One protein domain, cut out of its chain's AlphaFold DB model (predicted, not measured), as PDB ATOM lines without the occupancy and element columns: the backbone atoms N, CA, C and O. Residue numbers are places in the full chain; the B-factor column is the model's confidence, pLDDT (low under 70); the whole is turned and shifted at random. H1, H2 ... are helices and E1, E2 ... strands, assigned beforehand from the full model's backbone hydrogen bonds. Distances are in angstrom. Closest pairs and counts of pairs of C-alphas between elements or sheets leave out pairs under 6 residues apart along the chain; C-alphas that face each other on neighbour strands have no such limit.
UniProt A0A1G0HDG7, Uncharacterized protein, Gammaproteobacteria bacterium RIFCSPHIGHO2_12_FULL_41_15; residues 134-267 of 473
ATOM      1  N   THR A 134     184.147 191.638 185.990       95.06
ATOM      2  CA  THR A 134     185.104 192.734 186.207       95.06
ATOM      3  C   THR A 134     184.593 193.679 187.282       95.06
ATOM      4  O   THR A 134     183.383 193.853 187.425       95.06
ATOM      5  N   TYR A 135     185.506 194.354 187.978       96.06
ATOM      6  CA  TYR A 135     185.173 195.232 189.102       96.06
ATOM      7  C   TYR A 135     185.764 196.643 188.944       96.06
ATOM      8  O   TYR A 135     186.605 197.050 189.746       96.06
ATOM      9  N   PRO A 136     185.317 197.427 187.943       95.62
ATOM     10  CA  PRO A 136     185.857 198.766 187.681       95.62
ATOM     11  C   PRO A 136     185.629 199.753 188.837       95.62
ATOM     12  O   PRO A 136     186.347 200.738 188.951       95.62
ATOM     13  N   SER A 137     184.649 199.491 189.707       96.56
ATOM     14  CA  SER A 137     184.358 200.293 190.906       96.56
ATOM     15  C   SER A 137     184.982 199.729 192.190       96.56
ATOM     16  O   SER A 137     184.676 200.209 193.279       96.56
ATOM     17  N   GLY A 138     185.833 198.705 192.080       96.81
ATOM     18  CA  GLY A 138     186.471 198.031 193.210       96.81
ATOM     19  C   GLY A 138     185.798 196.715 193.576       96.81
ATOM     20  O   GLY A 138     184.675 196.420 193.161       96.81
ATOM     21  N   LEU A 139     186.519 195.904 194.350       97.38
ATOM     22  CA  LEU A 139     186.055 194.605 194.813       97.38
ATOM     23  C   LEU A 139     184.782 194.763 195.660       97.38
ATOM     24  O   LEU A 139     184.781 195.541 196.624       97.38
ATOM     25  N   PRO A 140     183.722 193.997 195.361       97.38
ATOM     26  CA  PRO A 140     182.559 193.907 196.227       97.38
ATOM     27  C   PRO A 140     182.932 193.394 197.617       97.38
ATOM     28  O   PRO A 140     183.846 192.580 197.766       97.38
ATOM     29  N   GLU A 141     182.173 193.803 198.632       97.19
ATOM     30  CA  GLU A 141     182.453 193.425 200.022       97.19
ATOM     31  C   GLU A 141     182.438 191.907 200.235       97.19
ATOM     32  O   GLU A 141     183.295 191.380 200.931       97.19
ATOM     33  N   PHE A 142     181.538 191.175 199.569       95.94
ATOM     34  CA  PHE A 142     181.490 189.715 199.693       95.94
ATOM     35  C   PHE A 142     182.775 189.032 199.191       95.94
ATOM     36  O   PHE A 142     183.242 188.093 199.821       95.94
ATOM     37  N   ILE A 143     183.404 189.546 198.124       96.88
ATOM     38  CA  ILE A 143     184.693 189.026 197.640       96.88
ATOM     39  C   ILE A 143     185.800 189.327 198.648       96.88
ATOM     40  O   ILE A 143     186.631 188.467 198.923       96.88
ATOM     41  N   LYS A 144     185.814 190.534 199.226       97.12
ATOM     42  CA  LYS A 144     186.788 190.896 200.268       97.12
ATOM     43  C   LYS A 144     186.661 189.977 201.484       97.12
ATOM     44  O   LYS A 144     187.671 189.484 201.973       97.12
ATOM     45  N   GLN A 145     185.433 189.711 201.929       96.75
ATOM     46  CA  GLN A 145     185.144 188.791 203.031       96.75
ATOM     47  C   GLN A 145     185.598 187.363 202.710       96.75
ATOM     48  O   GLN A 145     186.253 186.741 203.544       96.75
ATOM     49  N   ASP A 146     185.329 186.863 201.500       95.88
ATOM     50  CA  ASP A 146     185.779 185.532 201.082       95.88
ATOM     51  C   ASP A 146     187.309 185.416 201.129       95.88
ATOM     52  O   ASP A 146     187.820 184.451 201.702       95.88
ATOM     53  N   ILE A 147     188.029 186.425 200.618       96.12
ATOM     54  CA  ILE A 147     189.500 186.495 200.662       96.12
ATOM     55  C   ILE A 147     190.009 186.516 202.110       96.12
ATOM     56  O   ILE A 147     190.929 185.782 202.452       96.12
ATOM     57  N   LEU A 148     189.413 187.335 202.980       95.19
ATOM     58  CA  LEU A 148     189.831 187.440 204.384       95.19
ATOM     59  C   LEU A 148     189.500 186.178 205.200       95.19
ATOM     60  O   LEU A 148     190.190 185.869 206.172       95.19
ATOM     61  N   SER A 149     188.450 185.446 204.818       95.25
ATOM     62  CA  SER A 149     188.047 184.193 205.468       95.25
ATOM     63  C   SER A 149     188.923 182.996 205.080       95.25
ATOM     64  O   SER A 149     188.923 181.976 205.774       95.25
ATOM     65  N   ASP A 150     189.645 183.104 203.965       93.25
ATOM     66  CA  ASP A 150     190.539 182.085 203.432       93.25
ATOM     67  C   ASP A 150     191.828 182.732 202.920       93.25
ATOM     68  O   ASP A 150     191.976 183.046 201.740       93.25
ATOM     69  N   ASN A 151     192.791 182.876 203.830       89.75
ATOM     70  CA  ASN A 151     194.103 183.469 203.563       89.75
ATOM     71  C   ASN A 151     195.043 182.546 202.759       89.75
ATOM     72  O   ASN A 151     196.256 182.551 202.976       89.75
ATOM     73  N   THR A 152     194.510 181.718 201.860       94.38
ATOM     74  CA  THR A 152     195.320 180.922 200.938       94.38
ATOM     75  C   THR A 152     195.515 181.672 199.629       94.38
ATOM     76  O   THR A 152     194.580 181.964 198.891       94.38
ATOM     77  N   PHE A 153     196.771 181.969 199.319       96.38
ATOM     78  CA  PHE A 153     197.148 182.705 198.122       96.38
ATOM     79  C   PHE A 153     198.107 181.882 197.288       96.38
ATOM     80  O   PHE A 153     198.808 181.000 197.792       96.38
ATOM     81  N   GLY A 154     198.138 182.158 195.994       94.69
ATOM     82  CA  GLY A 154     199.107 181.519 195.131       94.69
ATOM     83  C   GLY A 154     198.997 181.942 193.687       94.69
ATOM     84  O   GLY A 154     198.215 182.817 193.310       94.69
ATOM     85  N   VAL A 155     199.790 181.270 192.869       94.00
ATOM     86  CA  VAL A 155     199.793 181.444 191.424       94.00
ATOM     87  C   VAL A 155     199.216 180.197 190.785       94.00
ATOM     88  O   VAL A 155     199.785 179.117 190.909       94.00
ATOM     89  N   GLY A 156     198.073 180.337 190.123       91.69
ATOM     90  CA  GLY A 156     197.492 179.306 189.277       91.69
ATOM     91  C   GLY A 156     198.084 179.353 187.873       91.69
ATOM     92  O   GLY A 156     198.250 180.432 187.307       91.69
ATOM     93  N   TYR A 157     198.349 178.188 187.287       88.62
ATOM     94  CA  TYR A 157     198.921 178.085 185.942       88.62
ATOM     95  C   TYR A 157     198.026 177.281 185.021       88.62
ATOM     96  O   TYR A 157     197.674 176.138 185.323       88.62
ATOM     97  N   ILE A 158     197.706 177.851 183.862       89.31
ATOM     98  CA  ILE A 158     196.981 177.152 182.803       89.31
ATOM     99  C   ILE A 158     197.730 177.224 181.474       89.31
ATOM    100  O   ILE A 158     198.633 178.039 181.284       89.31
ATOM    101  N   SER A 159     197.335 176.375 180.530       84.75
ATOM    102  CA  SER A 159     197.895 176.382 179.178       84.75
ATOM    103  C   SER A 159     197.568 177.677 178.429       84.75
ATOM    104  O   SER A 159     196.451 178.200 178.526       84.75
ATOM    105  N   GLY A 160     198.541 178.160 177.650       76.88
ATOM    106  CA  GLY A 160     198.430 179.316 176.756       76.88
ATOM    107  C   GLY A 160     197.417 179.142 175.626       76.88
ATOM    108  O   GLY A 160     196.906 178.042 175.403       76.88
ATOM    109  N   MET A 161     197.006 180.245 174.984       69.75
ATOM    110  CA  MET A 161     196.012 180.248 173.890       69.75
ATOM    111  C   MET A 161     196.466 179.419 172.688       69.75
ATOM    112  O   MET A 161     197.656 179.247 172.487       69.75
ATOM    113  N   ASP A 162     195.532 178.940 171.860       55.34
ATOM    114  CA  ASP A 162     195.853 178.064 170.716       55.34
ATOM    115  C   ASP A 162     196.908 178.665 169.761       55.34
ATOM    116  O   ASP A 162     197.633 177.939 169.094       55.34
ATOM    117  N   ILE A 163     197.025 179.998 169.727       51.66
ATOM    118  CA  ILE A 163     197.991 180.751 168.909       51.66
ATOM    119  C   ILE A 163     199.216 181.206 169.732       51.66
ATOM    120  O   ILE A 163     200.236 181.599 169.175       51.66
ATOM    121  N   ASN A 164     199.144 181.143 171.063       53.22
ATOM    122  CA  ASN A 164     200.214 181.538 171.969       53.22
ATOM    123  C   ASN A 164     200.498 180.410 172.986       53.22
ATOM    124  O   ASN A 164     199.786 180.312 173.987       53.22
ATOM    125  N   PRO A 165     201.552 179.597 172.785       56.25
ATOM    126  CA  PRO A 165     201.874 178.473 173.662       56.25
ATOM    127  C   PRO A 165     202.363 178.909 175.052       56.25
ATOM    128  O   PRO A 165     202.530 178.057 175.927       56.25
ATOM    129  N   PHE A 166     202.597 180.207 175.279       65.31
ATOM    130  CA  PHE A 166     203.039 180.703 176.574       65.31
ATOM    131  C   PHE A 166     201.933 180.541 177.617       65.31
ATOM    132  O   PHE A 166     200.797 180.978 177.434       65.31
ATOM    133  N   TYR A 167     202.288 179.889 178.720       79.06
ATOM    134  CA  TYR A 167     201.427 179.654 179.872       79.06
ATOM    135  C   TYR A 167     200.768 180.938 180.377       79.06
ATOM    136  O   TYR A 167     201.327 182.032 180.290       79.06
ATOM    137  N   HIS A 168     199.578 180.790 180.950       88.69
ATOM    138  CA  HIS A 168     198.809 181.902 181.488       88.69
ATOM    139  C   HIS A 168     198.745 181.810 183.012       88.69
ATOM    140  O   HIS A 168     198.320 180.789 183.559       88.69
ATOM    141  N   ALA A 169     199.185 182.874 183.685       91.06
ATOM    142  CA  ALA A 169     199.178 182.974 185.138       91.06
ATOM    143  C   ALA A 169     197.860 183.579 185.646       91.06
ATOM    144  O   ALA A 169     197.320 184.527 185.069       91.06
ATOM    145  N   LEU A 170     197.355 183.036 186.748       95.00
ATOM    146  CA  LEU A 170     196.208 183.544 187.486       95.00
ATOM    147  C   LEU A 170     196.608 183.745 188.945       95.00
ATOM    148  O   LEU A 170     197.371 182.961 189.501       95.00
ATOM    149  N   LEU A 171     196.059 184.768 189.583       97.50
ATOM    150  CA  LEU A 171     196.163 184.942 191.023       97.50
ATOM    151  C   LEU A 171     195.100 184.062 191.682       97.50
ATOM    152  O   LEU A 171     193.916 184.281 191.447       97.50
ATOM    153  N   PHE A 172     195.511 183.098 192.499       97.88
ATOM    154  CA  PHE A 172     194.616 182.336 193.365       97.88
ATOM    155  C   PHE A 172     194.432 183.066 194.699       97.88
ATOM    156  O   PHE A 172     195.419 183.477 195.315       97.88
ATOM    157  N   VAL A 173     193.182 183.212 195.137       97.19
ATOM    158  CA  VAL A 173     192.786 183.932 196.361       97.19
ATOM    159  C   VAL A 173     191.802 183.105 197.204       97.19
ATOM    160  O   VAL A 173     190.735 183.576 197.603       97.19
ATOM    161  N   GLY A 174     192.123 181.830 197.410       94.62
ATOM    162  CA  GLY A 174     191.331 180.928 198.243       94.62
ATOM    163  C   GLY A 174     189.934 180.672 197.682       94.62
ATOM    164  O   GLY A 174     189.734 180.544 196.470       94.62
ATOM    165  N   LYS A 175     188.940 180.623 198.571       93.94
ATOM    166  CA  LYS A 175     187.511 180.470 198.234       93.94
ATOM    167  C   LYS A 175     186.992 181.497 197.233       93.94
ATOM    168  O   LYS A 175     186.106 181.157 196.448       93.94
ATOM    169  N   ALA A 176     187.547 182.713 197.222       95.69
ATOM    170  CA  ALA A 176     187.147 183.729 196.256       95.69
ATOM    171  C   ALA A 176     187.512 183.319 194.817       95.69
ATOM    172  O   ALA A 176     186.894 183.806 193.880       95.69
ATOM    173  N   GLY A 177     188.437 182.378 194.611       96.81
ATOM    174  CA  GLY A 177     188.752 181.819 193.302       96.81
ATOM    175  C   GLY A 177     189.979 182.456 192.665       96.81
ATOM    176  O   GLY A 177     191.047 182.494 193.274       96.81
ATOM    177  N   PHE A 178     189.845 182.894 191.414       97.62
ATOM    178  CA  PHE A 178     190.961 183.342 190.590       97.62
ATOM    179  C   PHE A 178     190.738 184.734 190.003       97.62
ATOM    180  O   PHE A 178     189.641 185.073 189.563       97.62
ATOM    181  N   PHE A 179     191.815 185.510 189.916       97.19
ATOM    182  CA  PHE A 179     191.875 186.743 189.136       97.19
ATOM    183  C   PHE A 179     192.896 186.612 188.015       97.19
ATOM    184  O   PHE A 179     193.983 186.068 188.211       97.19
ATOM    185  N   HIS A 180     192.573 187.122 186.833       93.69
ATOM    186  CA  HIS A 180     193.502 187.106 185.713       93.69
ATOM    187  C   HIS A 180     193.232 188.201 184.686       93.69
ATOM    188  O   HIS A 180     192.162 188.803 184.647       93.69
ATOM    189  N   ILE A 181     194.216 188.429 183.821       90.38
ATOM    190  CA  ILE A 181     194.115 189.363 182.698       90.38
ATOM    191  C   ILE A 181     193.827 188.570 181.429       90.38
ATOM    192  O   ILE A 181     194.681 187.805 180.992       90.38
ATOM    193  N   ASN A 182     192.647 188.735 180.835       82.25
ATOM    194  CA  ASN A 182     192.203 187.922 179.693       82.25
ATOM    195  C   ASN A 182     192.010 188.716 178.388       82.25
ATOM    196  O   ASN A 182     191.469 188.197 177.414       82.25
ATOM    197  N   SER A 183     192.404 189.987 178.347       76.38
ATOM    198  CA  SER A 183     192.214 190.846 177.176       76.38
ATOM    199  C   SER A 183     193.449 191.694 176.892       76.38
ATOM    200  O   SER A 183     194.272 191.938 177.773       76.38
ATOM    201  N   MET A 184     193.570 192.165 175.642       75.62
ATOM    202  CA  MET A 184     194.614 193.127 175.263       75.62
ATOM    203  C   MET A 184     194.442 194.491 175.946       75.62
ATOM    204  O   MET A 184     195.383 195.269 176.053       75.62
ATOM    205  N   SER A 185     193.219 194.812 176.349       80.94
ATOM    206  CA  SER A 185     192.849 196.038 177.042       80.94
ATOM    207  C   SER A 185     191.581 195.747 177.833       80.94
ATOM    208  O   SER A 185     190.627 195.188 177.278       80.94
ATOM    209  N   GLY A 186     191.573 196.047 179.126       87.81
ATOM    210  CA  GLY A 186     190.394 195.887 179.975       87.81
ATOM    211  C   GLY A 186     190.741 195.685 181.442       87.81
ATOM    212  O   GLY A 186     191.906 195.607 181.815       87.81
ATOM    213  N   HIS A 187     189.719 195.587 182.282       92.94
ATOM    214  CA  HIS A 187     189.907 195.326 183.704       92.94
ATOM    215  C   HIS A 187     190.307 193.864 183.964       92.94
ATOM    216  O   HIS A 187     189.838 192.960 183.258       92.94
ATOM    217  N   PRO A 188     191.113 193.600 185.008       94.56
ATOM    218  CA  PRO A 188     191.302 192.251 185.514       94.56
ATOM    219  C   PRO A 188     189.963 191.567 185.782       94.56
ATOM    220  O   PRO A 188     189.006 192.161 186.282       94.56
ATOM    221  N   THR A 189     189.906 190.297 185.417       94.94
ATOM    222  CA  THR A 189     188.697 189.489 185.450       94.94
ATOM    223  C   THR A 189     188.750 188.506 186.606       94.94
ATOM    224  O   THR A 189     189.785 187.892 186.865       94.94
ATOM    225  N   HIS A 190     187.619 188.345 187.274       96.62
ATOM    226  CA  HIS A 190     187.384 187.404 188.349       96.62
ATOM    227  C   HIS A 190     186.663 186.153 187.852       96.62
ATOM    228  O   HIS A 190     185.734 186.227 187.044       96.62
ATOM    229  N   LEU A 191     187.094 185.011 188.378       95.62
ATOM    230  CA  LEU A 191     186.500 183.699 188.193       95.62
ATOM    231  C   LEU A 191     186.311 183.062 189.570       95.62
ATOM    232  O   LEU A 191     187.286 182.780 190.266       95.62
ATOM    233  N   SER A 192     185.067 182.761 189.944       95.06
ATOM    234  CA  SER A 192     184.818 181.851 191.067       95.06
ATOM    235  C   SER A 192     185.414 180.472 190.759       95.06
ATOM    236  O   SER A 192     185.680 180.146 189.602       95.06
ATOM    237  N   ILE A 193     185.578 179.612 191.767       93.31
ATOM    238  CA  ILE A 193     186.063 178.236 191.551       93.31
ATOM    239  C   ILE A 193     185.205 177.486 190.519       93.31
ATOM    240  O   ILE A 193     185.733 176.789 189.654       93.31
ATOM    241  N   GLN A 194     183.883 177.662 190.573       90.44
ATOM    242  CA  GLN A 194     182.968 177.054 189.610       90.44
ATOM    243  C   GLN A 194     183.190 177.606 188.196       90.44
ATOM    244  O   GLN A 194     183.393 176.829 187.264       90.44
ATOM    245  N   HIS A 195     183.238 178.933 188.040       92.50
ATOM    246  CA  HIS A 195     183.444 179.554 186.730       92.50
ATOM    247  C   HIS A 195     184.832 179.250 186.159       92.50
ATOM    248  O   HIS A 195     184.976 179.108 184.949       92.50
ATOM    249  N   PHE A 196     185.846 179.089 187.012       93.25
ATOM    250  CA  PHE A 196     187.173 178.639 186.608       93.25
ATOM    251  C   PHE A 196     187.137 177.216 186.038       93.25
ATOM    252  O   PHE A 196     187.682 176.972 184.964       93.25
ATOM    253  N   ASN A 197     186.441 176.282 186.691       89.50
ATOM    254  CA  ASN A 197     186.267 174.929 186.156       89.50
ATOM    255  C   ASN A 197     185.501 174.938 184.824       89.50
ATOM    256  O   ASN A 197     185.896 174.249 183.878       89.50
ATOM    257  N   ASP A 198     184.456 175.764 184.708       88.19
ATOM    258  CA  ASP A 198     183.726 175.925 183.451       88.19
ATOM    259  C   ASP A 198     184.596 176.511 182.331       88.19
ATOM    260  O   ASP A 198     184.477 176.099 181.171       88.19
ATOM    261  N   PHE A 199     185.445 177.485 182.666       88.62
ATOM    262  CA  PHE A 199     186.418 178.099 181.763       88.62
ATOM    263  C   PHE A 199     187.402 177.056 181.234       88.62
ATOM    264  O   PHE A 199     187.575 176.930 180.016       88.62
ATOM    265  N   LEU A 200     187.997 176.256 182.127       89.38
ATOM    266  CA  LEU A 200     188.928 175.194 181.749       89.38
ATOM    267  C   LEU A 200     188.280 174.189 180.793       89.38
ATOM    268  O   LEU A 200     188.852 173.877 179.745       89.38
ATOM    269  N   ALA A 201     187.073 173.722 181.128       86.62
ATOM    270  CA  ALA A 201     186.347 172.732 180.340       86.62
ATOM    271  C   ALA A 201     186.021 173.249 178.932       86.62
ATOM    272  O   ALA A 201     186.275 172.568 177.936       86.62
ATOM    273  N   ARG A 202     185.500 174.476 178.823       85.00
ATOM    274  CA  ARG A 202     185.048 175.026 177.536       85.00
ATOM    275  C   ARG A 202     186.176 175.458 176.628       85.00
ATOM    276  O   ARG A 202     186.108 175.237 175.422       85.00
ATOM    277  N   LYS A 203     187.222 176.048 177.196       84.94
ATOM    278  CA  LYS A 203     188.404 176.466 176.437       84.94
ATOM    279  C   LYS A 203     189.419 175.335 176.262       84.94
ATOM    280  O   LYS A 203     190.486 175.589 175.718       84.94
ATOM    281  N   LYS A 204     189.103 174.115 176.727       86.00
ATOM    282  CA  LYS A 204     189.980 172.931 176.695       86.00
ATOM    283  C   LYS A 204     191.379 173.236 177.247       86.00
ATOM    284  O   LYS A 204     192.391 172.798 176.706       86.00
ATOM    285  N   ARG A 205     191.427 174.026 178.322       84.81
ATOM    286  CA  ARG A 205     192.673 174.449 178.966       84.81
ATOM    287  C   ARG A 205     193.156 173.361 179.901       84.81
ATOM    288  O   ARG A 205     192.369 172.771 180.638       84.81
ATOM    289  N   LYS A 206     194.467 173.153 179.934       86.50
ATOM    290  CA  LYS A 206     195.095 172.330 180.963       86.50
ATOM    291  C   LYS A 206     195.427 173.207 182.162       86.50
ATOM    292  O   LYS A 206     196.083 174.229 181.991       86.50
ATOM    293  N   PHE A 207     194.996 172.798 183.350       88.19
ATOM    294  CA  PHE A 207     195.440 173.379 184.612       88.19
ATOM    295  C   PHE A 207     196.637 172.592 185.139       88.19
ATOM    296  O   PHE A 207     196.582 171.365 185.221       88.19
ATOM    297  N   PHE A 208     197.723 173.293 185.450       84.31
ATOM    298  CA  PHE A 208     198.965 172.691 185.939       84.31
ATOM    299  C   PHE A 208     199.047 172.675 187.467       84.31
ATOM    300  O   PHE A 208     199.774 171.857 188.022       84.31
ATOM    301  N   GLY A 209     198.268 173.525 188.140       85.75
ATOM    302  CA  GLY A 209     198.191 173.589 189.597       85.75
ATOM    303  C   GLY A 209     198.296 175.013 190.131       85.75
ATOM    304  O   GLY A 209     198.352 175.981 189.366       85.75
ATOM    305  N   VAL A 210     198.320 175.115 191.464       88.00
ATOM    306  CA  VAL A 210     198.594 176.353 192.202       88.00
ATOM    307  C   VAL A 210     199.937 176.224 192.908       88.00
ATOM    308  O   VAL A 210     200.163 175.261 193.638       88.00
ATOM    309  N   HIS A 211     200.809 177.209 192.728       88.12
ATOM    310  CA  HIS A 211     201.955 177.417 193.601       88.12
ATOM    311  C   HIS A 211     201.539 178.337 194.746       88.12
ATOM    312  O   HIS A 211     201.358 179.539 194.539       88.12
ATOM    313  N   PHE A 212     201.322 177.764 195.928       91.31
ATOM    314  CA  PHE A 212     200.903 178.528 197.100       91.31
ATOM    315  C   PHE A 212     202.026 179.425 197.607       91.31
ATOM    316  O   PHE A 212     203.185 179.014 197.653       91.31
ATOM    317  N   THR A 213     201.668 180.635 198.015       90.94
ATOM    318  CA  THR A 213     202.599 181.642 198.515       90.94
ATOM    319  C   THR A 213     202.294 181.994 199.963       90.94
ATOM    320  O   THR A 213     201.140 182.028 200.389       90.94
ATOM    321  N   ASP A 214     203.352 182.248 200.732       92.19
ATOM    322  CA  ASP A 214     203.240 182.688 202.121       92.19
ATOM    323  C   ASP A 214     203.085 184.215 202.167       92.19
ATOM    324  O   ASP A 214     204.050 184.967 201.996       92.19
ATOM    325  N   ILE A 215     201.841 184.675 202.315       95.38
ATOM    326  CA  ILE A 215     201.489 186.096 202.372       95.38
ATOM    327  C   ILE A 215     201.564 186.587 203.812       95.38
ATOM    328  O   ILE A 215     200.867 186.101 204.697       95.38
ATOM    329  N   LYS A 216     202.387 187.615 204.026       94.56
ATOM    330  CA  LYS A 216     202.639 188.206 205.348       94.56
ATOM    331  C   LYS A 216     201.683 189.349 205.675       94.56
ATOM    332  O   LYS A 216     201.472 189.649 206.846       94.56
ATOM    333  N   ASN A 217     201.133 190.009 204.655       96.88
ATOM    334  CA  ASN A 217     200.239 191.152 204.810       96.88
ATOM    335  C   ASN A 217     199.034 191.052 203.863       96.88
ATOM    336  O   ASN A 217     199.024 191.627 202.775       96.88
ATOM    337  N   THR A 218     197.997 190.334 204.296       96.25
ATOM    338  CA  THR A 218     196.763 190.167 203.514       96.25
ATOM    339  C   THR A 218     196.067 191.495 203.209       96.25
ATOM    340  O   THR A 218     195.528 191.655 202.119       96.25
ATOM    341  N   ASN A 219     196.096 192.466 204.127       96.69
ATOM    342  CA  ASN A 219     195.429 193.753 203.918       96.69
ATOM    343  C   ASN A 219     196.079 194.538 202.772       96.69
ATOM    344  O   ASN A 219     195.374 194.985 201.874       96.69
ATOM    345  N   ALA A 220     197.413 194.623 202.747       97.75
ATOM    346  CA  ALA A 220     198.132 195.288 201.659       97.75
ATOM    347  C   ALA A 220     197.943 194.571 200.310       97.75
ATOM    348  O   ALA A 220     197.784 195.222 199.277       97.75
ATOM    349  N   LEU A 221     197.897 193.232 200.313       97.88
ATOM    350  CA  LEU A 221     197.539 192.448 199.128       97.88
ATOM    351  C   LEU A 221     196.139 192.817 198.624       97.88
ATOM    352  O   LEU A 221     195.962 193.073 197.434       97.88
ATOM    353  N   LEU A 222     195.151 192.847 199.521       97.81
ATOM    354  CA  LEU A 222     193.758 193.131 199.187       97.81
ATOM    355  C   LEU A 222     193.577 194.561 198.673       97.81
ATOM    356  O   LEU A 222     192.867 194.765 197.691       97.81
ATOM    357  N   GLU A 223     194.230 195.539 199.300       98.12
ATOM    358  CA  GLU A 223     194.254 196.929 198.841       98.12
ATOM    359  C   GLU A 223     194.839 197.028 197.434       98.12
ATOM    360  O   GLU A 223     194.218 197.636 196.560       98.12
ATOM    361  N   LYS A 224     195.970 196.354 197.178       98.00
ATOM    362  CA  LYS A 224     196.589 196.349 195.850       98.00
ATOM    363  C   LYS A 224     195.721 195.651 194.809       98.00
ATOM    364  O   LYS A 224     195.563 196.160 193.703       98.00
ATOM    365  N   LEU A 225     195.117 194.513 195.145       97.81
ATOM    366  CA  LEU A 225     194.178 193.834 194.254       97.81
ATOM    367  C   LEU A 225     192.978 194.738 193.943       97.81
ATOM    368  O   LEU A 225     192.608 194.882 192.782       97.81
ATOM    369  N   ASN A 226     192.407 195.381 194.964       97.88
ATOM    370  CA  ASN A 226     191.284 196.302 194.828       97.88
ATOM    371  C   ASN A 226     191.626 197.521 193.960       97.88
ATOM    372  O   ASN A 226     190.790 197.958 193.173       97.88
ATOM    373  N   GLU A 227     192.838 198.061 194.077       96.94
ATOM    374  CA  GLU A 227     193.363 199.111 193.199       96.94
ATOM    375  C   GLU A 227     193.477 198.612 191.750       96.94
ATOM    376  O   GLU A 227     192.957 199.241 190.829       96.94
ATOM    377  N   LEU A 228     194.120 197.462 191.526       95.56
ATOM    378  CA  LEU A 228     194.394 196.975 190.175       95.56
ATOM    379  C   LEU A 228     193.128 196.570 189.411       95.56
ATOM    380  O   LEU A 228     193.070 196.803 188.207       95.56
ATOM    381  N   VAL A 229     192.102 196.019 190.073       96.12
ATOM    382  CA  VAL A 229     190.827 195.680 189.400       96.12
ATOM    383  C   VAL A 229     190.054 196.918 188.929       96.12
ATOM    384  O   VAL A 229     189.313 196.836 187.948       96.12
ATOM    385  N   GLN A 230     190.251 198.070 189.582       95.88
ATOM    386  CA  GLN A 230     189.636 199.347 189.197       95.88
ATOM    387  C   GLN A 230     190.301 199.979 187.978       95.88
ATOM    388  O   GLN A 230     189.688 200.795 187.296       95.88
ATOM    389  N   ASN A 231     191.538 199.596 187.680       92.12
ATOM    390  CA  ASN A 231     192.299 200.171 186.585       92.12
ATOM    391  C   ASN A 231     192.170 199.321 185.322       92.12
ATOM    392  O   ASN A 231     192.183 198.089 185.365       92.12
ATOM    393  N   ASN A 232     192.087 199.991 184.173       88.69
ATOM    394  CA  ASN A 232     192.237 199.308 182.897       88.69
ATOM    395  C   ASN A 232     193.678 198.827 182.747       88.69
ATOM    396  O   ASN A 232     194.633 199.591 182.894       88.69
ATOM    397  N   TRP A 233     193.815 197.553 182.418       85.06
ATOM    398  CA  TRP A 233     195.076 196.907 182.127       85.06
ATOM    399  C   TRP A 233     195.275 196.830 180.621       85.06
ATOM    400  O   TRP A 233     194.513 196.176 179.910       85.06
ATOM    401  N   TYR A 234     196.310 197.507 180.137       78.06
ATOM    402  CA  TYR A 234     196.726 197.442 178.742       78.06
ATOM    403  C   TYR A 234     197.817 196.392 178.608       78.06
ATOM    404  O   TYR A 234     198.875 196.509 179.219       78.06
ATOM    405  N   TRP A 235     197.558 195.370 177.804       68.50
ATOM    406  CA  TRP A 235     198.470 194.259 177.575       68.50
ATOM    407  C   TRP A 235     199.654 194.735 176.725       68.50
ATOM    408  O   TRP A 235     199.636 194.690 175.498       68.50
ATOM    409  N   GLY A 236     200.671 195.270 177.398       55.41
ATOM    410  CA  GLY A 236     201.824 195.949 176.799       55.41
ATOM    411  C   GLY A 236     203.071 195.073 176.676       55.41
ATOM    412  O   GLY A 236     204.183 195.564 176.859       55.41
ATOM    413  N   GLY A 237     202.925 193.766 176.452       59.69
ATOM    414  CA  GLY A 237     204.060 192.838 176.452       59.69
ATOM    415  C   GLY A 237     204.556 192.523 177.869       59.69
ATOM    416  O   GLY A 237     203.787 192.056 178.701       59.69
ATOM    417  N   VAL A 238     205.846 192.726 178.162       58.06
ATOM    418  CA  VAL A 238     206.515 192.207 179.381       58.06
ATOM    419  C   VAL A 238     206.069 192.894 180.684       58.06
ATOM    420  O   VAL A 238     206.109 192.271 181.744       58.06
ATOM    421  N   ILE A 239     205.633 194.157 180.623       60.09
ATOM    422  CA  ILE A 239     205.434 195.005 181.815       60.09
ATOM    423  C   ILE A 239     204.005 194.904 182.373       60.09
ATOM    424  O   ILE A 239     203.810 194.900 183.585       60.09
ATOM    425  N   HIS A 240     203.004 194.739 181.512       73.38
ATOM    426  CA  HIS A 240     201.591 194.692 181.899       73.38
ATOM    427  C   HIS A 240     200.939 193.440 181.307       73.38
ATOM    428  O   HIS A 240     200.298 193.492 180.263       73.38
ATOM    429  N   ASN A 241     201.160 192.289 181.942       84.25
ATOM    430  CA  ASN A 241     200.613 190.996 181.530       84.25
ATOM    431  C   ASN A 241     200.168 190.151 182.732       84.25
ATOM    432  O   ASN A 241     200.322 190.523 183.891       84.25
ATOM    433  N   CYS A 242     199.636 188.962 182.458       88.81
ATOM    434  CA  CYS A 242     199.148 188.053 183.491       88.81
ATOM    435  C   CYS A 242     200.161 187.775 184.618       88.81
ATOM    436  O   CYS A 242     199.769 187.716 185.779       88.81
ATOM    437  N   ALA A 243     201.456 187.674 184.310       88.00
ATOM    438  CA  ALA A 243     202.489 187.449 185.312       88.00
ATOM    439  C   ALA A 243     202.807 188.704 186.128       88.00
ATOM    440  O   ALA A 243     202.953 188.598 187.345       88.00
ATOM    441  N   SER A 244     202.896 189.885 185.505       89.25
ATOM    442  CA  SER A 244     203.130 191.115 186.272       89.25
ATOM    443  C   SER A 244     201.955 191.448 187.190       89.25
ATOM    444  O   SER A 244     202.197 191.845 188.325       89.25
ATOM    445  N   PHE A 245     200.714 191.155 186.779       93.19
ATOM    446  CA  PHE A 245     199.522 191.323 187.623       93.19
ATOM    447  C   PHE A 245     199.644 190.528 188.918       93.19
ATOM    448  O   PHE A 245     199.566 191.073 190.018       93.19
ATOM    449  N   VAL A 246     199.890 189.226 188.773       94.31
ATOM    450  CA  VAL A 246     200.049 188.316 189.907       94.31
ATOM    451  C   VAL A 246     201.222 188.751 190.780       94.31
ATOM    452  O   VAL A 246     201.106 188.771 192.005       94.31
ATOM    453  N   ARG A 247     202.344 189.141 190.160       93.25
ATOM    454  CA  ARG A 247     203.536 189.589 190.881       93.25
ATOM    455  C   ARG A 247     203.247 190.815 191.737       93.25
ATOM    456  O   ARG A 247     203.611 190.807 192.908       93.25
ATOM    457  N   GLU A 248     202.618 191.848 191.180       94.75
ATOM    458  CA  GLU A 248     202.330 193.095 191.897       94.75
ATOM    459  C   GLU A 248     201.449 192.852 193.124       94.75
ATOM    460  O   GLU A 248     201.761 193.340 194.210       94.75
ATOM    461  N   VAL A 249     200.398 192.040 192.974       96.88
ATOM    462  CA  VAL A 249     199.484 191.716 194.076       96.88
ATOM    463  C   VAL A 249     200.193 190.910 195.169       96.88
ATOM    464  O   VAL A 249     200.139 191.276 196.343       96.88
ATOM    465  N   LEU A 250     200.911 189.843 194.807       96.56
ATOM    466  CA  LEU A 250     201.612 189.007 195.789       96.56
ATOM    467  C   LEU A 250     202.763 189.755 196.479       96.56
ATOM    468  O   LEU A 250     202.975 189.581 197.680       96.56
ATOM    469  N   THR A 251     203.466 190.630 195.752       96.00
ATOM    470  CA  THR A 251     204.541 191.467 196.312       96.00
ATOM    471  C   THR A 251     203.993 192.466 197.327       96.00
ATOM    472  O   THR A 251     204.590 192.635 198.387       96.00
ATOM    473  N   ALA A 252     202.826 193.071 197.067       97.56
ATOM    474  CA  ALA A 252     202.147 193.912 198.058       97.56
ATOM    475  C   ALA A 252     201.785 193.125 199.331       97.56
ATOM    476  O   ALA A 252     201.877 193.651 200.438       97.56
ATOM    477  N   GLY A 253     201.473 191.833 199.186       97.31
ATOM    478  CA  GLY A 253     201.287 190.901 200.299       97.31
ATOM    479  C   GLY A 253     202.561 190.501 201.055       97.31
ATOM    480  O   GLY A 253     202.485 189.759 202.037       97.31
ATOM    481  N   GLY A 254     203.735 190.970 200.626       96.00
ATOM    482  CA  GLY A 254     205.028 190.658 201.237       96.00
ATOM    483  C   GLY A 254     205.690 189.379 200.715       96.00
ATOM    484  O   GLY A 254     206.685 188.940 201.300       96.00
ATOM    485  N   TYR A 255     205.178 188.784 199.633       93.75
ATOM    486  CA  TYR A 255     205.863 187.687 198.952       93.75
ATOM    487  C   TYR A 255     207.032 188.228 198.127       93.75
ATOM    488  O   TYR A 255     206.881 189.172 197.356       93.75
ATOM    489  N   THR A 256     208.213 187.634 198.286       89.25
ATOM    490  CA  THR A 256     209.410 188.033 197.536       89.25
ATOM    491  C   THR A 256     209.729 186.968 196.506       89.25
ATOM    492  O   THR A 256     209.899 185.806 196.861       89.25
ATOM    493  N   PHE A 257     209.832 187.378 195.244       83.44
ATOM    494  CA  PHE A 257     210.327 186.518 194.178       83.44
ATOM    495  C   PHE A 257     211.859 186.606 194.139       83.44
ATOM    496  O   PHE A 257     212.421 187.697 194.063       83.44
ATOM    497  N   ASN A 258     212.529 185.462 194.171       77.00
ATOM    498  CA  ASN A 258     213.970 185.301 194.029       77.00
ATOM    499  C   ASN A 258     214.464 185.741 192.645       77.00
ATOM    500  O   ASN A 258     215.596 186.207 192.515       77.00
ATOM    501  N   ASN A 259     213.638 185.609 191.601       70.44
ATOM    502  CA  ASN A 259     213.925 186.179 190.286       70.44
ATOM    503  C   ASN A 259     212.632 186.481 189.487       70.44
ATOM    504  O   ASN A 259     211.575 185.916 189.773       70.44
ATOM    505  N   PRO A 260     212.673 187.354 188.458       61.38
ATOM    506  CA  PRO A 260     211.486 187.688 187.662       61.38
ATOM    507  C   PRO A 260     210.860 186.476 186.953       61.38
ATOM    508  O   PRO A 260     209.645 186.420 186.765       61.38
ATOM    509  N   SER A 261     211.677 185.499 186.570       64.62
ATOM    510  CA  SER A 261     211.264 184.271 185.887       64.62
ATOM    511  C   SER A 261     210.697 183.193 186.814       64.62
ATOM    512  O   SER A 261     210.195 182.195 186.311       64.62
ATOM    513  N   GLU A 262     210.722 183.378 188.135       69.00
ATOM    514  CA  GLU A 262     210.337 182.366 189.127       69.00
ATOM    515  C   GLU A 262     208.877 181.953 188.964       69.00
ATOM    516  O   GLU A 262     208.532 180.779 189.095       69.00
ATOM    517  N   LEU A 263     208.041 182.912 188.550       68.81
ATOM    518  CA  LEU A 263     206.662 182.656 188.158       68.81
ATOM    519  C   LEU A 263     206.558 181.550 187.106       68.81
ATOM    520  O   LEU A 263     205.590 180.819 187.128       68.81
ATOM    521  N   PHE A 264     207.522 181.378 186.213       64.44
ATOM    522  CA  PHE A 264     207.471 180.333 185.192       64.44
ATOM    523  C   PHE A 264     208.417 179.158 185.496       64.44
ATOM    524  O   PHE A 264     208.099 178.023 185.156       64.44
ATOM    525  N   GLN A 265     209.516 179.380 186.223       58.50
ATOM    526  CA  GLN A 265     210.512 178.345 186.534       58.50
ATOM    527  C   GLN A 265     210.006 177.254 187.488       58.50
ATOM    528  O   GLN A 265     210.386 176.095 187.325       58.50
ATOM    529  N   ASN A 266     209.123 177.579 188.442       49.47
ATOM    530  CA  ASN A 266     208.712 176.648 189.509       49.47
ATOM    531  C   ASN A 266     207.937 175.399 189.029       49.47
ATOM    532  O   ASN A 266     207.713 174.488 189.820       49.47
ATOM    533  N   PHE A 267     207.573 175.309 187.745       48.34
ATOM    534  CA  PHE A 267     206.975 174.110 187.132       48.34
ATOM    535  C   PHE A 267     207.903 173.406 186.124       48.34
ATOM    536  O   PHE A 267     207.431 172.662 185.267       48.34
TER     537      PHE A 267
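AT A GLANCE: This is residues 134 to 267 of the 473 residues of an uncharacterized protein of Gammaproteobacteria bacterium RIFCSPHIGHO2_12_FULL_41_15 (UniProt A0A1G0HDG7). A strongly twisted sheet of five antiparallel strands has two helices, H3 and H4, over one face and a third, H2, on the other face beside the short strands E3 and E4. H1 and the small H5 only graze the sheet. The printed part has 134 residues, with five named helices and five named strands in the order H1 E1 E2 E3 E4 H2 E5 H3 H4 H5; the sheet's order is E4 E3 E2 E1 E5, and the class is mixed, helices and strands. The whole is compact and rounded, with a radius of gyration of the C-alphas of 13.7 A and spans of 37 by 32 by 26 A.

HOW THE PARTS SIT: H1, residues 141 to 149, comes before a meander, each strand the antiparallel neighbour of the one before: E1, residues 153 to 158, E2, 168 to 173, E3, 178 to 180, and E4, 189 to 191. H1 grazes the sheet with residues 143 to 148. In the hairpin E1 and E2, N 156 and O 170 are 2.8 A apart; in E2 and E3, N 171 and O 179, 2.8 A; in E3 and E4, N 178 and O 191, 2.8 A. E5, residues 207 to 213, pairs with E1, N 155 and O 211 being 2.9 A apart. H2, residues 193 to 202, has a height over the sheet of 5.4 A and is over none of its strands. H3, residues 218 to 230, and H4, residues 242 to 252, lie on the opposite face from H2, giving three layers, helices on both faces of the sheet. H4 is over E2 and E1 at a height of 8.6 A and runs along the strands, at 19 degrees to E2 on the local plane; the C-alphas of Leu 171 and Val 246, the closest of E2 and H4, are 5.3 A apart. The helical hairpin H3 and H4 touch at a steep tilt of 39 degrees, opposite ways, H3 with residues 220 to 225 alone; the closest C-alphas, of Leu 221 and Ala 252, are 5.0 A apart. H5, residues 262 to 265, is close to but not clearly touching H4. Every O i to N i+4 pair is within hydrogen-bond range in H1, H2 and H4, and 8 of 9 in H3; H5 is too short for such a pair.

IN THESE COORDINATES: H1 begins at C-alpha 141 (182.453, 193.425, 200.022), and H5 ends at C-alpha 265 (210.512, 178.345, 186.534). H3 is 18.4 A long, E5 17.7 A, E1 16.3 A, E2 16.2 A and H4 16.0 A.

THE WHOLE: The two C-alphas farthest apart, of Ser 149 and Ile 163, are 38.0 A apart. The printed part has no cut, and the link H3 to H4 is long, with 11 residues. The pLDDT is under 70 at residues 161 to 166, 235 to 239 and 260 to 267.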